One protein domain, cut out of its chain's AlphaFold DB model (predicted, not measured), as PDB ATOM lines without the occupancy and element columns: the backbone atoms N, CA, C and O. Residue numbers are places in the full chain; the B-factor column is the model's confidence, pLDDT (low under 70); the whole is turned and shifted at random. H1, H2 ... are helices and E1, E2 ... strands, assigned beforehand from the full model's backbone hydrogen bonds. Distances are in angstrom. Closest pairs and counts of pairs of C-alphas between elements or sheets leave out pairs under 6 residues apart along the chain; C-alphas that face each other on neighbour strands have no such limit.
ATOM      1  N   HIS A 318      -1.043 -29.021  15.535       88.19
ATOM      2  CA  HIS A 318      -2.067 -29.960  15.055       88.19
ATOM      3  C   HIS A 318      -2.963 -30.527  16.171       88.19
ATOM      4  O   HIS A 318      -4.050 -31.012  15.876       88.19
ATOM      5  N   GLU A 319      -2.542 -30.438  17.437       86.62
ATOM      6  CA  GLU A 319      -3.331 -30.849  18.609       86.62
ATOM      7  C   GLU A 319      -4.189 -29.709  19.184       86.62
ATOM      8  O   GLU A 319      -4.885 -29.878  20.193       86.62
ATOM      9  N   ALA A 320      -4.103 -28.511  18.604       87.19
ATOM     10  CA  ALA A 320      -4.830 -27.351  19.086       87.19
ATOM     11  C   ALA A 320      -6.264 -27.304  18.510       87.19
ATOM     12  O   ALA A 320      -6.484 -27.678  17.354       87.19
ATOM     13  N   PRO A 321      -7.256 -26.808  19.275       84.88
ATOM     14  CA  PRO A 321      -8.665 -26.790  18.869       84.88
ATOM     15  C   PRO A 321      -8.964 -25.668  17.852       84.88
ATOM     16  O   PRO A 321      -9.564 -24.641  18.167       84.88
ATOM     17  N   ILE A 322      -8.486 -25.820  16.611       79.38
ATOM     18  CA  ILE A 322      -8.527 -24.754  15.585       79.38
ATOM     19  C   ILE A 322      -9.944 -24.496  15.060       79.38
ATOM     20  O   ILE A 322     -10.288 -23.357  14.743       79.38
ATOM     21  N   ARG A 323     -10.763 -25.544  14.948       81.12
ATOM     22  CA  ARG A 323     -12.130 -25.499  14.398       81.12
ATOM     23  C   ARG A 323     -13.107 -26.248  15.298       81.12
ATOM     24  O   ARG A 323     -13.869 -27.080  14.831       81.12
ATOM     25  N   GLU A 324     -13.009 -25.996  16.599       90.38
ATOM     26  CA  GLU A 324     -13.889 -26.631  17.586       90.38
ATOM     27  C   GLU A 324     -15.348 -26.195  17.422       90.38
ATOM     28  O   GLU A 324     -16.251 -27.006  17.590       90.38
ATOM     29  N   PHE A 325     -15.577 -24.936  17.041       94.38
ATOM     30  CA  PHE A 325     -16.915 -24.378  16.878       94.38
ATOM     31  C   PHE A 325     -17.157 -23.851  15.456       94.38
ATOM     32  O   PHE A 325     -16.188 -23.503  14.769       94.38
ATOM     33  N   PRO A 326     -18.427 -23.782  15.006       93.75
ATOM     34  CA  PRO A 326     -18.763 -23.406  13.634       93.75
ATOM     35  C   PRO A 326     -18.548 -21.916  13.350       93.75
ATOM     36  O   PRO A 326     -18.046 -21.560  12.280       93.75
ATOM     37  N   ASN A 327     -18.890 -21.041  14.299       95.62
ATOM     38  CA  ASN A 327     -18.873 -19.602  14.069       95.62
ATOM     39  C   ASN A 327     -17.488 -19.026  14.326       95.62
ATOM     40  O   ASN A 327     -16.815 -19.367  15.302       95.62
ATOM     41  N   SER A 328     -17.063 -18.116  13.449       95.19
ATOM     42  CA  SER A 328     -15.823 -17.380  13.652       95.19
ATOM     43  C   SER A 328     -15.857 -15.988  13.045       95.19
ATOM     44  O   SER A 328     -16.502 -15.747  12.026       95.19
ATOM     45  N   GLN A 329     -15.126 -15.067  13.665       96.06
ATOM     46  CA  GLN A 329     -14.949 -13.707  13.171       96.06
ATOM     47  C   GLN A 329     -13.553 -13.202  13.513       96.06
ATOM     48  O   GLN A 329     -13.025 -13.474  14.593       96.06
ATOM     49  N   GLU A 330     -12.962 -12.456  12.582       96.81
ATOM     50  CA  GLU A 330     -11.623 -11.893  12.717       96.81
ATOM     51  C   GLU A 330     -11.656 -10.400  13.044       96.81
ATOM     52  O   GLU A 330     -12.487  -9.644  12.541       96.81
ATOM     53  N   PHE A 331     -10.706  -9.978  13.873       97.88
ATOM     54  CA  PHE A 331     -10.510  -8.597  14.283       97.88
ATOM     55  C   PHE A 331      -9.041  -8.231  14.218       97.88
ATOM     56  O   PHE A 331      -8.161  -9.008  14.586       97.88
ATOM     57  N   PHE A 332      -8.774  -7.005  13.803       97.81
ATOM     58  CA  PHE A 332      -7.463  -6.395  13.880       97.81
ATOM     59  C   PHE A 332      -7.316  -5.732  15.251       97.81
ATOM     60  O   PHE A 332      -8.239  -5.063  15.709       97.81
ATOM     61  N   CYS A 333      -6.181  -5.951  15.914       96.19
ATOM     62  CA  CYS A 333      -5.896  -5.442  17.263       96.19
ATOM     63  C   CYS A 333      -4.725  -4.454  17.290       96.19
ATOM     64  O   CYS A 333      -4.209  -4.137  18.364       96.19
ATOM     65  N   GLY A 334      -4.301  -3.974  16.121       94.75
ATOM     66  CA  GLY A 334      -3.207  -3.027  15.973       94.75
ATOM     67  C   GLY A 334      -1.914  -3.651  15.475       94.75
ATOM     68  O   GLY A 334      -1.793  -4.856  15.254       94.75
ATOM     69  N   GLU A 335      -0.935  -2.778  15.293       93.88
ATOM     70  CA  GLU A 335       0.429  -3.156  14.964       93.88
ATOM     71  C   GLU A 335       1.342  -2.864  16.148       93.88
ATOM     72  O   GLU A 335       1.259  -1.802  16.774       93.88
ATOM     73  N   TYR A 336       2.243  -3.798  16.417       92.62
ATOM     74  CA  TYR A 336       3.132  -3.767  17.565       92.62
ATOM     75  C   TYR A 336       4.571  -3.915  17.097       92.62
ATOM     76  O   TYR A 336       4.877  -4.753  16.250       92.62
ATOM     77  N   GLU A 337       5.463  -3.117  17.679       88.69
ATOM     78  CA  GLU A 337       6.905  -3.324  17.525       88.69
ATOM     79  C   GLU A 337       7.353  -4.591  18.255       88.69
ATOM     80  O   GLU A 337       8.102  -5.403  17.720       88.69
ATOM     81  N   TYR A 338       6.796  -4.800  19.450       89.69
ATOM     82  CA  TYR A 338       7.014  -5.980  20.277       89.69
ATOM     83  C   TYR A 338       5.669  -6.661  20.562       89.69
ATOM     84  O   TYR A 338       5.042  -6.356  21.583       89.69
ATOM     85  N   PRO A 339       5.192  -7.570  19.690       92.56
ATOM     86  CA  PRO A 339       3.902  -8.249  19.854       92.56
ATOM     87  C   PRO A 339       3.753  -8.994  21.182       92.56
ATOM     88  O   PRO A 339       2.651  -9.104  21.707       92.56
ATOM     89  N   GLU A 340       4.862  -9.443  21.773       92.88
ATOM     90  CA  GLU A 340       4.873 -10.090  23.088       92.88
ATOM     91  C   GLU A 340       4.311  -9.201  24.205       92.88
ATOM     92  O   GLU A 340       3.656  -9.714  25.102       92.88
ATOM     93  N   SER A 341       4.459  -7.874  24.111       92.12
ATOM     94  CA  SER A 341       3.813  -6.957  25.065       92.12
ATOM     95  C   SER A 341       2.285  -7.070  25.029       92.12
ATOM     96  O   SER A 341       1.629  -7.016  26.064       92.12
ATOM     97  N   PHE A 342       1.706  -7.295  23.845       94.19
ATOM     98  CA  PHE A 342       0.274  -7.533  23.705       94.19
ATOM     99  C   PHE A 342      -0.136  -8.925  24.193       94.19
ATOM    100  O   PHE A 342      -1.180  -9.076  24.830       94.19
ATOM    101  N   MET A 343       0.710  -9.930  23.955       95.06
ATOM    102  CA  MET A 343       0.512 -11.279  24.489       95.06
ATOM    103  C   MET A 343       0.478 -11.289  26.020       95.06
ATOM    104  O   MET A 343      -0.362 -11.976  26.591       95.06
ATOM    105  N   GLU A 344       1.306 -10.481  26.687       94.25
ATOM    106  CA  GLU A 344       1.278 -10.329  28.147       94.25
ATOM    107  C   GLU A 344      -0.059  -9.756  28.653       94.25
ATOM    108  O   GLU A 344      -0.558 -10.192  29.693       94.25
ATOM    109  N   TYR A 345      -0.697  -8.827  27.927       94.88
ATOM    110  CA  TYR A 345      -2.039  -8.347  28.293       94.88
ATOM    111  C   TYR A 345      -3.096  -9.448  28.163       94.88
ATOM    112  O   TYR A 345      -3.957  -9.575  29.036       94.88
ATOM    113  N   LEU A 346      -3.016 -10.278  27.119       95.06
ATOM    114  CA  LEU A 346      -3.905 -11.432  26.927       95.06
ATOM    115  C   LEU A 346      -3.696 -12.481  28.035       95.06
ATOM    116  O   LEU A 346      -4.655 -12.929  28.666       95.06
ATOM    117  N   GLU A 347      -2.442 -12.797  28.357       94.75
ATOM    118  CA  GLU A 347      -2.046 -13.699  29.448       94.75
ATOM    119  C   GLU A 347      -2.407 -13.191  30.845       94.75
ATOM    120  O   GLU A 347      -2.353 -13.974  31.793       94.75
ATOM    121  N   ASN A 348      -2.807 -11.924  30.994       94.31
ATOM    122  CA  ASN A 348      -3.288 -11.324  32.245       94.31
ATOM    123  C   ASN A 348      -4.764 -10.871  32.181       94.31
ATOM    124  O   ASN A 348      -5.290 -10.328  33.150       94.31
ATOM    125  N   CYS A 349      -5.456 -11.113  31.065       95.75
ATOM    126  CA  CYS A 349      -6.835 -10.681  30.838       95.75
ATOM    127  C   CYS A 349      -7.846 -11.517  31.631       95.75
ATOM    128  O   CYS A 349      -8.003 -12.684  31.281       95.75
ATOM    129  N   PRO A 350      -8.617 -10.960  32.583       95.50
ATOM    130  CA  PRO A 350      -9.421 -11.720  33.552       95.50
ATOM    131  C   PRO A 350     -10.512 -12.618  32.949       95.50
ATOM    132  O   PRO A 350     -11.073 -13.447  33.655       95.50
ATOM    133  N   PHE A 351     -10.813 -12.476  31.659       97.00
ATOM    134  CA  PHE A 351     -11.814 -13.270  30.949       97.00
ATOM    135  C   PHE A 351     -11.274 -14.597  30.392       97.00
ATOM    136  O   PHE A 351     -12.067 -15.448  29.991       97.00
ATOM    137  N   PHE A 352      -9.951 -14.791  30.362       97.19
ATOM    138  CA  PHE A 352      -9.313 -16.021  29.880       97.19
ATOM    139  C   PHE A 352      -8.795 -16.887  31.024       97.19
ATOM    140  O   PHE A 352      -8.501 -16.391  32.109       97.19
ATOM    141  N   PHE A 353      -8.626 -18.183  30.787       97.50
ATOM    142  CA  PHE A 353      -7.832 -19.001  31.700       97.50
ATOM    143  C   PHE A 353      -6.351 -18.610  31.634       97.50
ATOM    144  O   PHE A 353      -5.838 -18.242  30.578       97.50
ATOM    145  N   ALA A 354      -5.646 -18.722  32.764       95.94
ATOM    146  CA  ALA A 354      -4.194 -18.522  32.813       95.94
ATOM    147  C   ALA A 354      -3.414 -19.647  32.107       95.94
ATOM    148  O   ALA A 354      -2.218 -19.516  31.862       95.94
ATOM    149  N   ILE A 355      -4.087 -20.757  31.796       95.94
ATOM    150  CA  ILE A 355      -3.542 -21.907  31.082       95.94
ATOM    151  C   ILE A 355      -4.103 -21.869  29.655       95.94
ATOM    152  O   ILE A 355      -5.241 -22.296  29.446       95.94
ATOM    153  N   PRO A 356      -3.352 -21.334  28.674       95.12
ATOM    154  CA  PRO A 356      -3.779 -21.357  27.284       95.12
ATOM    155  C   PRO A 356      -3.708 -22.771  26.693       95.12
ATOM    156  O   PRO A 356      -2.980 -23.654  27.168       95.12
ATOM    157  N   GLU A 357      -4.461 -22.968  25.614       93.31
ATOM    158  CA  GLU A 357      -4.465 -24.214  24.841       93.31
ATOM    159  C   GLU A 357      -3.163 -24.364  24.055       93.31
ATOM    160  O   GLU A 357      -2.560 -25.435  24.023       93.31
ATOM    161  N   LEU A 358      -2.718 -23.257  23.459       95.25
ATOM    162  CA  LEU A 358      -1.505 -23.148  22.661       95.25
ATOM    163  C   LEU A 358      -0.890 -21.770  22.892       95.25
ATOM    164  O   LEU A 358      -1.592 -20.760  22.832       95.25
ATOM    165  N   ARG A 359       0.425 -21.702  23.079       95.25
ATOM    166  CA  ARG A 359       1.154 -20.435  23.130       95.25
ATOM    167  C   ARG A 359       2.392 -20.523  22.251       95.25
ATOM    168  O   ARG A 359       3.203 -21.413  22.424       95.25
ATOM    169  N   THR A 360       2.565 -19.583  21.328       93.69
ATOM    170  CA  THR A 360       3.803 -19.494  20.535       93.69
ATOM    171  C   THR A 360       4.582 -18.269  20.966       93.69
ATOM    172  O   THR A 360       4.076 -17.157  20.826       93.69
ATOM    173  N   ASN A 361       5.799 -18.460  21.477       88.88
ATOM    174  CA  ASN A 361       6.707 -17.363  21.799       88.88
ATOM    175  C   ASN A 361       7.307 -16.783  20.510       88.88
ATOM    176  O   ASN A 361       7.940 -17.493  19.733       88.88
ATOM    177  N   SER A 362       7.100 -15.488  20.295       84.56
ATOM    178  CA  SER A 362       7.460 -14.782  19.068       84.56
ATOM    179  C   SER A 362       8.675 -13.856  19.205       84.56
ATOM    180  O   SER A 362       8.990 -13.131  18.267       84.56
ATOM    181  N   LYS A 363       9.395 -13.900  20.340       82.44
ATOM    182  CA  LYS A 363      10.561 -13.030  20.625       82.44
ATOM    183  C   LYS A 363      11.660 -13.081  19.563       82.44
ATOM    184  O   LYS A 363      12.268 -12.053  19.284       82.44
ATOM    185  N   ASP A 364      11.896 -14.254  18.985       81.31
ATOM    186  CA  ASP A 364      12.969 -14.477  18.009       81.31
ATOM    187  C   ASP A 364      12.495 -14.334  16.551       81.31
ATOM    188  O   ASP A 364      13.266 -14.554  15.616       81.31
ATOM    189  N   LEU A 365      11.225 -13.969  16.340       84.69
ATOM    190  CA  LEU A 365      10.635 -13.782  15.019       84.69
ATOM    191  C   LEU A 365      10.606 -12.295  14.663       84.69
ATOM    192  O   LEU A 365      10.243 -11.446  15.473       84.69
ATOM    193  N   TRP A 366      10.961 -11.975  13.420       82.38
ATOM    194  CA  TRP A 366      10.920 -10.609  12.902       82.38
ATOM    195  C   TRP A 366      10.213 -10.550  11.548       82.38
ATOM    196  O   TRP A 366      10.218 -11.512  10.772       82.38
ATOM    197  N   GLY A 367       9.602  -9.399  11.263       83.38
ATOM    198  CA  GLY A 367       8.862  -9.166  10.027       83.38
ATOM    199  C   GLY A 367       9.769  -9.180   8.794       83.38
ATOM    200  O   GLY A 367      10.797  -8.502   8.770       83.38
ATOM    201  N   GLN A 368       9.395  -9.928   7.753       85.19
ATOM    202  CA  GLN A 368      10.059  -9.882   6.443       85.19
ATOM    203  C   GLN A 368       9.062 -10.045   5.297       85.19
ATOM    204  O   GLN A 368       7.985 -10.624   5.456       85.19
ATOM    205  N   ALA A 369       9.428  -9.560   4.106       84.81
ATOM    206  CA  ALA A 369       8.558  -9.674   2.938       84.81
ATOM    207  C   ALA A 369       8.314 -11.126   2.493       84.81
ATOM    208  O   ALA A 369       7.264 -11.424   1.939       84.81
ATOM    209  N   ASP A 370       9.234 -12.038   2.766       84.06
ATOM    210  CA  ASP A 370       9.060 -13.489   2.680       84.06
ATOM    211  C   ASP A 370       9.185 -14.127   4.070       84.06
ATOM    212  O   ASP A 370       9.847 -15.146   4.239       84.06
ATOM    213  N   GLY A 371       8.597 -13.466   5.073       83.88
ATOM    214  CA  GLY A 371       8.755 -13.799   6.484       83.88
ATOM    215  C   GLY A 371       8.223 -15.171   6.897       83.88
ATOM    216  O   GLY A 371       7.549 -15.850   6.122       83.88
ATOM    217  N   PRO A 372       8.492 -15.563   8.154       86.25
ATOM    218  CA  PRO A 372       8.298 -16.926   8.661       86.25
ATOM    219  C   PRO A 372       6.828 -17.369   8.767       86.25
ATOM    220  O   PRO A 372       6.559 -18.512   9.125       86.25
ATOM    221  N   GLY A 373       5.874 -16.488   8.455       91.00
ATOM    222  CA  GLY A 373       4.441 -16.756   8.507       91.00
ATOM    223  C   GLY A 373       3.790 -16.154   9.748       91.00
ATOM    224  O   GLY A 373       4.003 -14.979  10.059       91.00
ATOM    225  N   VAL A 374       2.973 -16.956  10.433       94.00
ATOM    226  CA  VAL A 374       2.099 -16.511  11.524       94.00
ATOM    227  C   VAL A 374       2.428 -17.268  12.806       94.00
ATOM    228  O   VAL A 374       2.356 -18.495  12.832       94.00
ATOM    229  N   ALA A 375       2.734 -16.545  13.884       94.81
ATOM    230  CA  ALA A 375       2.786 -17.134  15.219       94.81
ATOM    231  C   ALA A 375       1.369 -17.173  15.801       94.81
ATOM    232  O   ALA A 375       0.696 -16.143  15.879       94.81
ATOM    233  N   MET A 376       0.911 -18.364  16.188       94.62
ATOM    234  CA  MET A 376      -0.457 -18.587  16.656       94.62
ATOM    235  C   MET A 376      -0.485 -18.952  18.135       94.62
ATOM    236  O   MET A 376       0.293 -19.780  18.599       94.62
ATOM    237  N   SER A 377      -1.404 -18.344  18.873       96.31
ATOM    238  CA  SER A 377      -1.710 -18.709  20.257       96.31
ATOM    239  C   SER A 377      -3.220 -18.828  20.427       96.31
ATOM    240  O   SER A 377      -3.965 -18.081  19.798       96.31
ATOM    241  N   ALA A 378      -3.671 -19.753  21.265       96.19
ATOM    242  CA  ALA A 378      -5.079 -20.023  21.514       96.19
ATOM    243  C   ALA A 378      -5.384 -19.903  23.008       96.19
ATOM    244  O   ALA A 378      -4.818 -20.624  23.836       96.19
ATOM    245  N   PHE A 379      -6.302 -19.000  23.340       96.62
ATOM    246  CA  PHE A 379      -6.813 -18.788  24.690       96.62
ATOM    247  C   PHE A 379      -8.264 -19.246  24.781       96.62
ATOM    248  O   PHE A 379      -9.013 -19.168  23.809       96.62
ATOM    249  N   ARG A 380      -8.667 -19.693  25.967       97.00
ATOM    250  CA  ARG A 380     -10.029 -20.137  26.264       97.00
ATOM    251  C   ARG A 380     -10.708 -19.123  27.176       97.00
ATOM    252  O   ARG A 380     -10.145 -18.770  28.216       97.00
ATOM    253  N   CYS A 381     -11.909 -18.680  26.814       97.69
ATOM    254  CA  CYS A 381     -12.746 -17.868  27.694       97.69
ATOM    255  C   CYS A 381     -13.253 -18.684  28.889       97.69
ATOM    256  O   CYS A 381     -13.657 -19.838  28.738       97.69
ATOM    257  N   ILE A 382     -13.276 -18.073  30.076       97.31
ATOM    258  CA  ILE A 382     -13.706 -18.740  31.313       97.31
ATOM    259  C   ILE A 382     -15.192 -19.103  31.263       97.31
ATOM    260  O   ILE A 382     -15.567 -20.206  31.664       97.31
ATOM    261  N   PHE A 383     -16.039 -18.199  30.768       96.56
ATOM    262  CA  PHE A 383     -17.487 -18.311  30.920       96.56
ATOM    263  C   PHE A 383     -18.103 -19.113  29.772       96.56
ATOM    264  O   PHE A 383     -18.571 -20.227  29.998       96.56
ATOM    265  N   SER A 384     -18.016 -18.605  28.540       96.50
ATOM    266  CA  SER A 384     -18.634 -19.204  27.345       96.50
ATOM    267  C   SER A 384     -17.845 -20.352  26.715       96.50
ATOM    268  O   SER A 384     -18.321 -20.965  25.767       96.50
ATOM    269  N   LYS A 385     -16.615 -20.616  27.182       96.88
ATOM    270  CA  LYS A 385     -15.679 -21.599  26.593       96.88
ATOM    271  C   LYS A 385     -15.302 -21.336  25.125       96.88
ATOM    272  O   LYS A 385     -14.674 -22.184  24.491       96.88
ATOM    273  N   THR A 386     -15.583 -20.134  24.621       96.81
ATOM    274  CA  THR A 386     -15.114 -19.615  23.325       96.81
ATOM    275  C   THR A 386     -13.588 -19.691  23.206       96.81
ATOM    276  O   THR A 386     -12.873 -19.463  24.188       96.81
ATOM    277  N   VAL A 387     -13.084 -19.973  22.000       97.00
ATOM    278  CA  VAL A 387     -11.644 -19.956  21.690       97.00
ATOM    279  C   VAL A 387     -11.257 -18.627  21.055       97.00
ATOM    280  O   VAL A 387     -11.892 -18.156  20.113       97.00
ATOM    281  N   ILE A 388     -10.165 -18.045  21.535       97.19
ATOM    282  CA  ILE A 388      -9.561 -16.824  21.015       97.19
ATOM    283  C   ILE A 388      -8.216 -17.172  20.389       97.19
ATOM    284  O   ILE A 388      -7.234 -17.441  21.082       97.19
ATOM    285  N   TRP A 389      -8.178 -17.141  19.064       97.00
ATOM    286  CA  TRP A 389      -6.993 -17.382  18.255       97.00
ATOM    287  C   TRP A 389      -6.274 -16.076  17.963       97.00
ATOM    288  O   TRP A 389      -6.719 -15.279  17.143       97.00
ATOM    289  N   VAL A 390      -5.134 -15.870  18.602       96.94
ATOM    290  CA  VAL A 390      -4.275 -14.709  18.387       96.94
ATOM    291  C   VAL A 390      -3.246 -15.059  17.323       96.94
ATOM    292  O   VAL A 390      -2.508 -16.037  17.454       96.94
ATOM    293  N   LYS A 391      -3.212 -14.261  16.260       96.25
ATOM    294  CA  LYS A 391      -2.363 -14.432  15.085       96.25
ATOM    295  C   LYS A 391      -1.432 -13.233  14.963       96.25
ATOM    296  O   LYS A 391      -1.874 -12.126  14.656       96.25
ATOM    297  N   VAL A 392      -0.142 -13.456  15.172       96.44
ATOM    298  CA  VAL A 392       0.896 -12.441  14.970       96.44
ATOM    299  C   VAL A 392       1.556 -12.691  13.619       96.44
ATOM    300  O   VAL A 392       2.159 -13.741  13.403       96.44
ATOM    301  N   HIS A 393       1.414 -11.745  12.692       95.19
ATOM    302  CA  HIS A 393       1.766 -11.944  11.283       95.19
ATOM    303  C   HIS A 393       3.113 -11.323  10.910       95.19
ATOM    304  O   HIS A 393       3.201 -10.135  10.597       95.19
ATOM    305  N   PHE A 394       4.154 -12.150  10.834       93.31
ATOM    306  CA  PHE A 394       5.515 -11.732  10.472       93.31
ATOM    307  C   PHE A 394       5.774 -11.705   8.956       93.31
ATOM    308  O   PHE A 394       6.850 -11.312   8.507       93.31
ATOM    309  N   SER A 395       4.799 -12.112   8.143       91.88
ATOM    310  CA  SER A 395       4.887 -12.153   6.679       91.88
ATOM    311  C   SER A 395       4.243 -10.949   5.981       91.88
ATOM    312  O   SER A 395       4.245 -10.902   4.754       91.88
ATOM    313  N   THR A 396       3.701  -9.964   6.706       92.56
ATOM    314  CA  THR A 396       2.913  -8.859   6.108       92.56
ATOM    315  C   THR A 396       3.745  -7.714   5.524       92.56
ATOM    316  O   THR A 396       3.224  -6.839   4.827       92.56
ATOM    317  N   GLU A 397       5.056  -7.730   5.753       92.38
ATOM    318  CA  GLU A 397       5.975  -6.697   5.281       92.38
ATOM    319  C   GLU A 397       5.990  -6.573   3.755       92.38
ATOM    320  O   GLU A 397       6.024  -7.560   3.022       92.38
ATOM    321  N   VAL A 398       6.020  -5.344   3.252       92.62
ATOM    322  CA  VAL A 398       6.152  -5.065   1.806       92.62
ATOM    323  C   VAL A 398       7.496  -4.430   1.450       92.62
ATOM    324  O   VAL A 398       7.797  -4.223   0.273       92.62
ATOM    325  N   LYS A 399       8.330  -4.170   2.463       89.25
ATOM    326  CA  LYS A 399       9.702  -3.692   2.305       89.25
ATOM    327  C   LYS A 399      10.620  -4.815   1.864       89.25
ATOM    328  O   LYS A 399      10.654  -5.894   2.453       89.25
ATOM    329  N   LEU A 400      11.410  -4.548   0.832       90.38
ATOM    330  CA  LEU A 400      12.436  -5.485   0.399       90.38
ATOM    331  C   LEU A 400      13.644  -5.425   1.346       90.38
ATOM    332  O   LEU A 400      14.007  -4.339   1.799       90.38
ATOM    333  N   PRO A 401      14.313  -6.562   1.603       87.94
ATOM    334  CA  PRO A 401      15.541  -6.563   2.390       87.94
ATOM    335  C   PRO A 401      16.648  -5.739   1.700       87.94
ATOM    336  O   PRO A 401      16.610  -5.576   0.474       87.94
ATOM    337  N   PRO A 402      17.663  -5.243   2.426       88.75
ATOM    338  CA  PRO A 402      18.817  -4.585   1.813       88.75
ATOM    339  C   PRO A 402      19.546  -5.528   0.847       88.75
ATOM    340  O   PRO A 402      19.681  -6.721   1.125       88.75
ATOM    341  N   THR A 403      20.014  -5.010  -0.294       89.50
ATOM    342  CA  THR A 403      20.902  -5.774  -1.193       89.50
ATOM    343  C   THR A 403      22.267  -6.020  -0.545       89.50
ATOM    344  O   THR A 403      22.822  -7.101  -0.726       89.50
ATOM    345  N   ASP A 404      22.773  -5.057   0.236       87.94
ATOM    346  CA  ASP A 404      23.999  -5.191   1.031       87.94
ATOM    347  C   ASP A 404      23.677  -5.149   2.541       87.94
ATOM    348  O   ASP A 404      23.611  -4.078   3.157       87.94
ATOM    349  N   PRO A 405      23.482  -6.320   3.178       86.56
ATOM    350  CA  PRO A 405      23.227  -6.401   4.611       86.56
ATOM    351  C   PRO A 405      24.406  -5.932   5.468       86.56
ATOM    352  O   PRO A 405      24.199  -5.578   6.629       86.56
ATOM    353  N   THR A 406      25.638  -5.972   4.951       88.19
ATOM    354  CA  THR A 406      26.835  -5.626   5.728       88.19
ATOM    355  C   THR A 406      26.932  -4.121   5.925       88.19
ATOM    356  O   THR A 406      27.077  -3.663   7.062       88.19
ATOM    357  N   LEU A 407      26.733  -3.357   4.848       86.12
ATOM    358  CA  LEU A 407      26.669  -1.903   4.891       86.12
ATOM    359  C   LEU A 407      25.487  -1.425   5.738       86.12
ATOM    360  O   LEU A 407      25.663  -0.573   6.610       86.12
ATOM    361  N   PHE A 408      24.310  -2.035   5.557       84.31
ATOM    362  CA  PHE A 408      23.122  -1.721   6.351       84.31
ATOM    363  C   PHE A 408      23.369  -1.936   7.854       84.31
ATOM    364  O   PHE A 408      23.112  -1.047   8.664       84.31
ATOM    365  N   LYS A 409      23.940  -3.085   8.246       84.31
ATOM    366  CA  LYS A 409      24.276  -3.366   9.652       84.31
ATOM    367  C   LYS A 409      25.304  -2.388  10.211       84.31
ATOM    368  O   LYS A 409      25.167  -1.991  11.363       84.31
ATOM    369  N   LYS A 410      26.327  -2.017   9.436       85.56
ATOM    370  CA  LYS A 410      27.362  -1.077   9.882       85.56
ATOM    371  C   LYS A 410      26.759   0.293  10.200       85.56
ATOM    372  O   LYS A 410      26.961   0.796  11.301       85.56
ATOM    373  N   LEU A 411      25.951   0.823   9.282       82.00
ATOM    374  CA  LEU A 411      25.298   2.122   9.423       82.00
ATOM    375  C   LEU A 411      24.389   2.178  10.663       82.00
ATOM    376  O   LEU A 411      24.497   3.093  11.474       82.00
ATOM    377  N   TRP A 412      23.543   1.164  10.860       78.06
ATOM    378  CA  TRP A 412      22.585   1.148  11.972       78.06
ATOM    379  C   TRP A 412      23.196   0.751  13.322       78.06
ATOM    380  O   TRP A 412      22.735   1.211  14.365       78.06
ATOM    381  N   LYS A 413      24.276  -0.041  13.333       80.50
ATOM    382  CA  LYS A 413      25.015  -0.364  14.564       80.50
ATOM    383  C   LYS A 413      25.711   0.868  15.146       80.50
ATOM    384  O   LYS A 413      25.742   1.016  16.363       80.50
ATOM    385  N   GLU A 414      26.261   1.734  14.295       76.19
ATOM    386  CA  GLU A 414      26.951   2.962  14.717       76.19
ATOM    387  C   GLU A 414      25.979   4.018  15.268       76.19
ATOM    388  O   GLU A 414      26.336   4.746  16.192       76.19
ATOM    389  N   GLN A 415      24.739   4.067  14.769       70.88
ATOM    390  CA  GLN A 415      23.740   5.034  15.241       70.88
ATOM    391  C   GLN A 415      23.065   4.655  16.564       70.88
ATOM    392  O   GLN A 415      22.438   5.507  17.187       70.88
ATOM    393  N   GLY A 416      23.164   3.397  17.011       67.81
ATOM    394  CA  GLY A 416      22.521   2.938  18.250       67.81
ATOM    395  C   GLY A 416      20.986   3.013  18.235       67.81
ATOM    396  O   GLY A 416      20.358   2.835  19.277       67.81
ATOM    397  N   VAL A 417      20.385   3.271  17.069       65.00
ATOM    398  CA  VAL A 417      18.940   3.305  16.837       65.00
ATOM    399  C   VAL A 417      18.587   2.067  16.031       65.00
ATOM    400  O   VAL A 417      19.075   1.889  14.918       65.00
ATOM    401  N   TYR A 418      17.753   1.197  16.592       65.00
ATOM    402  CA  TYR A 418      17.222   0.066  15.845       65.00
ATOM    403  C   TYR A 418      15.934   0.484  15.143       65.00
ATOM    404  O   TYR A 418      15.087   1.135  15.755       65.00
ATOM    405  N   PRO A 419      15.782   0.145  13.860       64.06
ATOM    406  CA  PRO A 419      14.558   0.435  13.146       64.06
ATOM    407  C   PRO A 419      13.385  -0.370  13.704       64.06
ATOM    408  O   PRO A 419      13.452  -1.598  13.747       64.06
ATOM    409  N   SER A 420      12.308   0.317  14.089       68.50
ATOM    410  CA  SER A 420      11.095  -0.332  14.573       68.50
ATOM    411  C   SER A 420      10.330  -0.965  13.408       68.50
ATOM    412  O   SER A 420       9.878  -0.289  12.481       68.50
ATOM    413  N   THR A 421      10.201  -2.292  13.426       77.62
ATOM    414  CA  THR A 421       9.308  -3.025  12.518       77.62
ATOM    415  C   THR A 421       7.941  -3.150  13.161       77.62
ATOM    416  O   THR A 421       7.856  -3.530  14.324       77.62
ATOM    417  N   VAL A 422       6.872  -2.872  12.426       87.12
ATOM    418  CA  VAL A 422       5.505  -2.947  12.950       87.12
ATOM    419  C   VAL A 422       4.845  -4.244  12.496       87.12
ATOM    420  O   VAL A 422       4.652  -4.482  11.307       87.12
ATOM    421  N   THR A 423       4.499  -5.096  13.456       92.88
ATOM    422  CA  THR A 423       3.907  -6.411  13.196       92.88
ATOM    423  C   THR A 423       2.422  -6.377  13.553       92.88
ATOM    424  O   THR A 423       2.082  -6.074  14.701       92.88
ATOM    425  N   PRO A 424       1.511  -6.659  12.610       95.88
ATOM    426  CA  PRO A 424       0.081  -6.652  12.875       95.88
ATOM    427  C   PRO A 424      -0.344  -7.886  13.672       95.88
ATOM    428  O   PRO A 424       0.118  -9.008  13.431       95.88
ATOM    429  N   VAL A 425      -1.262  -7.662  14.609       97.00
ATOM    430  CA  VAL A 425      -1.874  -8.708  15.424       97.00
ATOM    431  C   VAL A 425      -3.357  -8.784  15.097       97.00
ATOM    432  O   VAL A 425      -4.081  -7.788  15.169       97.00
ATOM    433  N   PHE A 426      -3.805  -9.988  14.765       97.62
ATOM    434  CA  PHE A 426      -5.208 -10.301  14.537       97.62
ATOM    435  C   PHE A 426      -5.699 -11.278  15.591       97.62
ATOM    436  O   PHE A 426      -4.939 -12.086  16.122       97.62
ATOM    437  N   ILE A 427      -6.990 -11.213  15.876       97.19
ATOM    438  CA  ILE A 427      -7.675 -12.138  16.761       97.19
ATOM    439  C   ILE A 427      -8.845 -12.739  15.995       97.19
ATOM    440  O   ILE A 427      -9.711 -12.011  15.522       97.19
ATOM    441  N   ARG A 428      -8.884 -14.066  15.893       97.06
ATOM    442  CA  ARG A 428     -10.057 -14.819  15.454       97.06
ATOM    443  C   ARG A 428     -10.780 -15.347  16.688       97.06
ATOM    444  O   ARG A 428     -10.227 -16.141  17.442       97.06
ATOM    445  N   VAL A 429     -12.013 -14.913  16.880       97.25
ATOM    446  CA  VAL A 429     -12.917 -15.448  17.904       97.25
ATOM    447  C   VAL A 429     -13.652 -16.631  17.284       97.25
ATOM    448  O   VAL A 429     -14.124 -16.501  16.157       97.25
ATOM    449  N   VAL A 430     -13.717 -17.769  17.975       96.88
ATOM    450  CA  VAL A 430     -14.379 -19.003  17.517       96.88
ATOM    451  C   VAL A 430     -15.328 -19.485  18.611       96.88
ATOM    452  O   VAL A 430     -14.864 -19.839  19.698       96.88
ATOM    453  N   TRP A 431     -16.636 -19.469  18.352       96.50
ATOM    454  CA  TRP A 431     -17.680 -19.678  19.368       96.50
ATOM    455  C   TRP A 431     -18.787 -20.636  18.896       96.50
ATOM    456  O   TRP A 431     -19.024 -20.741  17.691       96.50
ATOM    457  N   PRO A 432     -19.464 -21.347  19.823       94.81
ATOM    458  CA  PRO A 432     -20.566 -22.248  19.488       94.81
ATOM    459  C   PRO A 432     -21.836 -21.500  19.076       94.81
ATOM    460  O   PRO A 432     -22.029 -20.334  19.435       94.81
ATOM    461  N   ASP A 433     -22.746 -22.199  18.401       93.75
ATOM    462  CA  ASP A 433     -24.115 -21.718  18.218       93.75
ATOM    463  C   ASP A 433     -24.765 -21.510  19.586       93.75
ATOM    464  O   ASP A 433     -24.875 -22.430  20.395       93.75
ATOM    465  N   ASN A 434     -25.135 -20.265  19.871       92.81
ATOM    466  CA  ASN A 434     -25.708 -19.871  21.147       92.81
ATOM    467  C   ASN A 434     -26.805 -18.837  20.930       92.81
ATOM    468  O   ASN A 434     -26.745 -18.021  20.010       92.81
ATOM    469  N   VAL A 435     -27.794 -18.856  21.814       88.88
ATOM    470  CA  VAL A 435     -28.942 -17.950  21.749       88.88
ATOM    471  C   VAL A 435     -28.918 -16.954  22.906       88.88
ATOM    472  O   VAL A 435     -29.338 -15.808  22.736       88.88
ATOM    473  N   LYS A 436     -28.428 -17.346  24.092       89.69
ATOM    474  CA  LYS A 436     -28.567 -16.536  25.315       89.69
ATOM    475  C   LYS A 436     -27.231 -16.087  25.909       89.69
ATOM    476  O   LYS A 436     -27.202 -15.024  26.528       89.69
ATOM    477  N   MET A 437     -26.122 -16.789  25.664       91.81
ATOM    478  CA  MET A 437     -24.775 -16.363  26.088       91.81
ATOM    479  C   MET A 437     -24.343 -15.020  25.473       91.81
ATOM    480  O   MET A 437     -23.601 -14.261  26.098       91.81
ATOM    481  N   CYS A 438     -24.828 -14.694  24.271       91.12
ATOM    482  CA  CYS A 438     -24.644 -13.392  23.620       91.12
ATOM    483  C   CYS A 438     -25.575 -12.279  24.155       91.12
ATOM    484  O   CYS A 438     -25.467 -11.121  23.747       91.12
ATOM    485  N   GLY A 439     -26.514 -12.606  25.053       88.38
ATOM    486  CA  GLY A 439     -27.536 -11.679  25.546       88.38
ATOM    487  C   GLY A 439     -28.624 -11.356  24.516       88.38
ATOM    488  O   GLY A 439     -29.091 -10.217  24.459       88.38
ATOM    489  N   GLY A 440     -28.989 -12.328  23.667       84.62
ATOM    490  CA  GLY A 440     -30.049 -12.195  22.659       84.62
ATOM    491  C   GLY A 440     -29.712 -11.244  21.505       84.62
ATOM    492  O   GLY A 440     -30.607 -10.688  20.872       84.62
ATOM    493  N   GLY A 441     -28.424 -10.971  21.271       86.94
ATOM    494  CA  GLY A 441     -27.905 -10.096  20.213       86.94
ATOM    495  C   GLY A 441     -28.126  -8.595  20.399       86.94
ATOM    496  O   GLY A 441     -27.261  -7.799  20.023       86.94
ATOM    497  N   GLY A 442     -29.220  -8.177  21.040       89.94
ATOM    498  CA  GLY A 442     -29.473  -6.772  21.371       89.94
ATOM    499  C   GLY A 442     -28.380  -6.171  22.261       89.94
ATOM    500  O   GLY A 442     -27.964  -5.026  22.053       89.94
ATOM    501  N   LEU A 443     -27.845  -6.968  23.193       93.31
ATOM    502  CA  LEU A 443     -26.759  -6.566  24.087       93.31
ATOM    503  C   LEU A 443     -25.494  -6.163  23.315       93.31
ATOM    504  O   LEU A 443     -24.942  -5.083  23.544       93.31
ATOM    505  N   LEU A 444     -25.068  -6.989  22.355       94.06
ATOM    506  CA  LEU A 444     -23.896  -6.698  21.532       94.06
ATOM    507  C   LEU A 444     -24.131  -5.585  20.518       94.06
ATOM    508  O   LEU A 444     -23.218  -4.805  20.260       94.06
ATOM    509  N   MET A 445     -25.344  -5.436  19.982       94.25
ATOM    510  CA  MET A 445     -25.664  -4.285  19.128       94.25
ATOM    511  C   MET A 445     -25.578  -2.968  19.903       94.25
ATOM    512  O   MET A 445     -25.026  -1.990  19.393       94.25
ATOM    513  N   ARG A 446     -26.024  -2.953  21.164       93.62
ATOM    514  CA  ARG A 446     -25.827  -1.809  22.063       93.62
ATOM    515  C   ARG A 446     -24.343  -1.559  22.325       93.62
ATOM    516  O   ARG A 446     -23.898  -0.420  22.207       93.62
ATOM    517  N   LEU A 447     -23.570  -2.602  22.631       93.94
ATOM    518  CA  LEU A 447     -22.125  -2.485  22.851       93.94
ATOM    519  C   LEU A 447     -21.405  -1.921  21.613       93.94
ATOM    520  O   LEU A 447     -20.605  -0.993  21.731       93.94
ATOM    521  N   ASN A 448     -21.761  -2.406  20.421       94.75
ATOM    522  CA  ASN A 448     -21.267  -1.896  19.145       94.75
ATOM    523  C   ASN A 448     -21.617  -0.427  18.928       94.75
ATOM    524  O   ASN A 448     -20.760   0.335  18.492       94.75
ATOM    525  N   SER A 449     -22.833  -0.003  19.269       94.06
ATOM    526  CA  SER A 449     -23.214   1.409  19.180       94.06
ATOM    527  C   SER A 449     -22.439   2.288  20.169       94.06
ATOM    528  O   SER A 449     -22.084   3.414  19.828       94.06
ATOM    529  N   LEU A 450     -22.164   1.796  21.381       92.75
ATOM    530  CA  LEU A 450     -21.460   2.549  22.426       92.75
ATOM    531  C   LEU A 450     -19.960   2.705  22.138       92.75
ATOM    532  O   LEU A 450     -19.377   3.766  22.378       92.75
ATOM    533  N   LEU A 451     -19.323   1.641  21.644       91.25
ATOM    534  CA  LEU A 451     -17.873   1.578  21.429       91.25
ATOM    535  C   LEU A 451     -17.468   1.785  19.962       91.25
ATOM    536  O   LEU A 451     -16.282   1.898  19.648       91.25
ATOM    537  N   GLY A 452     -18.440   1.810  19.050       91.31
ATOM    538  CA  GLY A 452     -18.207   1.763  17.608       91.31
ATOM    539  C   GLY A 452     -17.591   0.437  17.148       91.31
ATOM    540  O   GLY A 452     -16.900   0.425  16.133       91.31
ATOM    541  N   SER A 453     -17.722  -0.653  17.906       93.50
ATOM    542  CA  SER A 453     -17.171  -1.968  17.548       93.50
ATOM    543  C   SER A 453     -18.021  -2.687  16.493       93.50
ATOM    544  O   SER A 453     -19.052  -2.184  16.042       93.50
ATOM    545  N   GLU A 454     -17.538  -3.846  16.045       95.12
ATOM    546  CA  GLU A 454     -18.094  -4.596  14.909       95.12
ATOM    547  C   GLU A 454     -18.318  -6.070  15.273       95.12
ATOM    548  O   GLU A 454     -18.126  -6.950  14.443       95.12
ATOM    549  N   PHE A 455     -18.691  -6.344  16.526       96.44
ATOM    550  CA  PHE A 455     -18.970  -7.701  17.000       96.44
ATOM    551  C   PHE A 455     -20.221  -8.282  16.330       96.44
ATOM    552  O   PHE A 455     -21.217  -7.569  16.165       96.44
ATOM    553  N   ALA A 456     -20.182  -9.565  15.969       95.31
ATOM    554  CA  ALA A 456     -21.362 -10.302  15.526       95.31
ATOM    555  C   ALA A 456     -22.446 -10.335  16.621       95.31
ATOM    556  O   ALA A 456     -22.152 -10.170  17.802       95.31
ATOM    557  N   ARG A 457     -23.716 -10.511  16.242       94.81
ATOM    558  CA  ARG A 457     -24.850 -10.491  17.192       94.81
ATOM    559  C   ARG A 457     -24.829 -11.680  18.149       94.81
ATOM    560  O   ARG A 457     -25.225 -11.550  19.295       94.81
ATOM    561  N   ASP A 458     -24.374 -12.812  17.660       95.75
ATOM    562  CA  ASP A 458     -24.325 -14.113  18.316       95.75
ATOM    563  C   ASP A 458     -23.001 -14.366  19.055       95.75
ATOM    564  O   ASP A 458     -22.840 -15.400  19.697       95.75
ATOM    565  N   MET A 459     -22.048 -13.432  19.009       96.81
ATOM    566  CA  MET A 459     -20.793 -13.578  19.741       96.81
ATOM    567  C   MET A 459     -21.051 -13.616  21.262       96.81
ATOM    568  O   MET A 459     -21.841 -12.828  21.785       96.81
ATOM    569  N   PRO A 460     -20.384 -14.488  22.030       97.19
ATOM    570  CA  PRO A 460     -20.510 -14.465  23.481       97.19
ATOM    571  C   PRO A 460     -19.981 -13.165  24.098       97.19
ATOM    572  O   PRO A 460     -18.949 -12.621  23.689       97.19
ATOM    573  N   ILE A 461     -20.693 -12.661  25.111       96.06
ATOM    574  CA  ILE A 461     -20.399 -11.351  25.712       96.06
ATOM    575  C   ILE A 461     -19.014 -11.293  26.373       96.06
ATOM    576  O   ILE A 461     -18.371 -10.244  26.390       96.06
ATOM    577  N   ASP A 462     -18.529 -12.419  26.894       96.94
ATOM    578  CA  ASP A 462     -17.223 -12.517  27.540       96.94
ATOM    579  C   ASP A 462     -16.067 -12.366  26.548       96.94
ATOM    580  O   ASP A 462     -15.119 -11.644  26.839       96.94
ATOM    581  N   ALA A 463     -16.169 -12.955  25.355       97.19
ATOM    582  CA  ALA A 463     -15.186 -12.805  24.288       97.19
ATOM    583  C   ALA A 463     -15.099 -11.352  23.792       97.19
ATOM    584  O   ALA A 463     -14.003 -10.792  23.691       97.19
ATOM    585  N   ALA A 464     -16.251 -10.714  23.558       96.44
ATOM    586  CA  ALA A 464     -16.309  -9.307  23.163       96.44
ATOM    587  C   ALA A 464     -15.682  -8.399  24.237       96.44
ATOM    588  O   ALA A 464     -14.828  -7.558  23.935       96.44
ATOM    589  N   MET A 465     -16.046  -8.606  25.508       96.38
ATOM    590  CA  MET A 465     -15.479  -7.849  26.624       96.38
ATOM    591  C   MET A 465     -13.987  -8.107  26.818       96.38
ATOM    592  O   MET A 465     -13.251  -7.159  27.094       96.38
ATOM    593  N   ALA A 466     -13.515  -9.337  26.617       96.88
ATOM    594  CA  ALA A 466     -12.101  -9.670  26.709       96.88
ATOM    595  C   ALA A 466     -11.264  -8.884  25.694       96.88
ATOM    596  O   ALA A 466     -10.217  -8.336  26.042       96.88
ATOM    597  N   MET A 467     -11.743  -8.767  24.454       95.62
ATOM    598  CA  MET A 467     -11.059  -7.992  23.420       95.62
ATOM    599  C   MET A 467     -11.057  -6.493  23.720       95.62
ATOM    600  O   MET A 467     -10.016  -5.843  23.589       95.62
ATOM    601  N   VAL A 468     -12.195  -5.938  24.152       95.44
ATOM    602  CA  VAL A 468     -12.272  -4.530  24.575       95.44
ATOM    603  C   VAL A 468     -11.301  -4.279  25.725       95.44
ATOM    604  O   VAL A 468     -10.537  -3.320  25.671       95.44
ATOM    605  N   TYR A 469     -11.275  -5.162  26.724       95.81
ATOM    606  CA  TYR A 469     -10.401  -5.048  27.886       95.81
ATOM    607  C   TYR A 469      -8.919  -5.080  27.494       95.81
ATOM    608  O   TYR A 469      -8.173  -4.177  27.863       95.81
ATOM    609  N   CYS A 470      -8.488  -6.068  26.699       95.19
ATOM    610  CA  CYS A 470      -7.082  -6.208  26.299       95.19
ATOM    611  C   CYS A 470      -6.601  -5.033  25.449       95.19
ATOM    612  O   CYS A 470      -5.538  -4.470  25.704       95.19
ATOM    613  N   THR A 471      -7.386  -4.644  24.442       94.31
ATOM    614  CA  THR A 471      -7.006  -3.540  23.550       94.31
ATOM    615  C   THR A 471      -7.028  -2.194  24.267       94.31
ATOM    616  O   THR A 471      -6.152  -1.364  24.028       94.31
ATOM    617  N   ALA A 472      -7.968  -1.969  25.185       94.50
ATOM    618  CA  ALA A 472      -7.997  -0.754  25.989       94.50
ATOM    619  C   ALA A 472      -6.866  -0.707  27.026       94.50
ATOM    620  O   ALA A 472      -6.246   0.345  27.170       94.50
ATOM    621  N   TRP A 473      -6.538  -1.825  27.683       94.31
ATOM    622  CA  TRP A 473      -5.402  -1.900  28.612       94.31
ATOM    623  C   TRP A 473      -4.064  -1.649  27.899       94.31
ATOM    624  O   TRP A 473      -3.207  -0.939  28.418       94.31
ATOM    625  N   ALA A 474      -3.926  -2.122  26.660       93.25
ATOM    626  CA  ALA A 474      -2.780  -1.816  25.806       93.25
ATOM    627  C   ALA A 474      -2.735  -0.350  25.311       93.25
ATOM    628  O   ALA A 474      -1.797   0.028  24.610       93.25
ATOM    629  N   GLY A 475      -3.745   0.479  25.609       92.19
ATOM    630  CA  GLY A 475      -3.862   1.849  25.090       92.19
ATOM    631  C   GLY A 475      -4.196   1.916  23.594       92.19
ATOM    632  O   GLY A 475      -3.968   2.934  22.945       92.19
ATOM    633  N   ARG A 476      -4.725   0.824  23.030       91.94
ATOM    634  CA  ARG A 476      -4.916   0.575  21.591       91.94
ATOM    635  C   ARG A 476      -6.378   0.327  21.219       91.94
ATOM    636  O   ARG A 476      -6.669  -0.279  20.197       91.94
ATOM    637  N   GLN A 477      -7.327   0.828  22.010       90.50
ATOM    638  CA  GLN A 477      -8.760   0.613  21.764       90.50
ATOM    639  C   GLN A 477      -9.205   1.050  20.354       90.50
ATOM    640  O   GLN A 477     -10.074   0.426  19.752       90.50
ATOM    641  N   GLN A 478      -8.611   2.117  19.810       90.25
ATOM    642  CA  GLN A 478      -8.927   2.600  18.462       90.25
ATOM    643  C   GLN A 478      -8.489   1.620  17.368       90.25
ATOM    644  O   GLN A 478      -9.111   1.578  16.310       90.25
ATOM    645  N   ASP A 479      -7.447   0.830  17.637       92.19
ATOM    646  CA  ASP A 479      -6.923  -0.180  16.726       92.19
ATOM    647  C   ASP A 479      -7.759  -1.468  16.730       92.19
ATOM    648  O   ASP A 479      -7.563  -2.294  15.844       92.19
ATOM    649  N   LEU A 480      -8.726  -1.617  17.649       95.31
ATOM    650  CA  LEU A 480      -9.717  -2.688  17.589       95.31
ATOM    651  C   LEU A 480     -10.708  -2.426  16.443       95.31
ATOM    652  O   LEU A 480     -11.663  -1.646  16.567       95.31
ATOM    653  N   MET A 481     -10.461  -3.076  15.308       94.56
ATOM    654  CA  MET A 481     -11.181  -2.859  14.054       94.56
ATOM    655  C   MET A 481     -11.655  -4.188  13.462       94.56
ATOM    656  O   MET A 481     -10.918  -5.172  13.467       94.56
TER     657      MET A 481
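Overview. This is residues 318 to 481 of the 651 residues of an uncharacterized protein of Perkinsela sp. CCAP 1560/4 (UniProt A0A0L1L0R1). A twisted wall of four strands, E1 to E4, has two helices, H1 and H4, packed over one of its faces and no named helix over the other. Beyond one end of the strands a long arm reaches out to H2, where residues 402 to 408 and 410 to 417 stick out free; toward the other end H3 sits near H4. The printed part has 164 residues, under half of them, 76, in named elements: four helices and four strands, in the order E1 H1 E2 E3 H2 E4 H3 H4, a mixed class. The sheet's order is E1 E4 E3 E2, antiparallel throughout. The whole is only just compact, close to loose, with a radius of gyration of the C-alphas of 18.0 A, and elongated, spanning 61 by 37 by 25 A.

Arrangement. E1, residues 327 to 336, is an edge strand and the antiparallel neighbour of E4, residues 423 to 431, with N 331 and O 427 within hydrogen-bond range at 2.8 A. E4 is antiparallel to E3, residues 387 to 393, with N 389 and O 428 at 2.8 A. E3 forms a hairpin with the other edge strand, E2, residues 374 to 380, with N 377 and O 390 at 2.9 A. H1, residues 339 to 347, is on the sheet at a height of 8.5 A and runs along the strands, at 2 degrees to E3 on the local plane. H4, residues 461 to 473, is on the same face at a height of 8.9 A, at 11 degrees to E4 on the local plane. With residues 470 to 473 alone, H4 touches H1 at a steep tilt of 47 degrees, opposite ways; the closest C-alphas, of Tyr 345 and Cys 470, are 5.8 A apart. H3, residues 442 to 451, is close to H4 but not clearly touching, the closest C-alphas, of Leu 444 and Ile 461, being 7.2 A apart. H2, residues 405 to 415, touches no helix and is not on the sheet. Every O i to N i+4 pair is within hydrogen-bond range in H1, H2, H3 and H4.

Along the chain. E1 begins at C-alpha 327 (-18.873, -19.602, 14.069) and is 27.3 A long. H1 measures 12.5 A, E2 19.4 A and E3 18.8 A. H2, 15.6 A, begins at C-alpha 405 (23.227, -6.401, 4.611). E4 measures 26.1 A and H3 14.3 A. H4, 18.0 A, ends at C-alpha 473 (-5.402, -1.900, 28.612).

Size, cuts and confidence. The two C-alphas farthest apart, of Leu 407 and Lys 436, are 60.7 A apart. The printed part has no cut. The links H1 to E2, 26 residues, and E3 to H2, 11 residues, are long. Mean pLDDT of the printed part is 91.3; residues 416 to 420 are under 70.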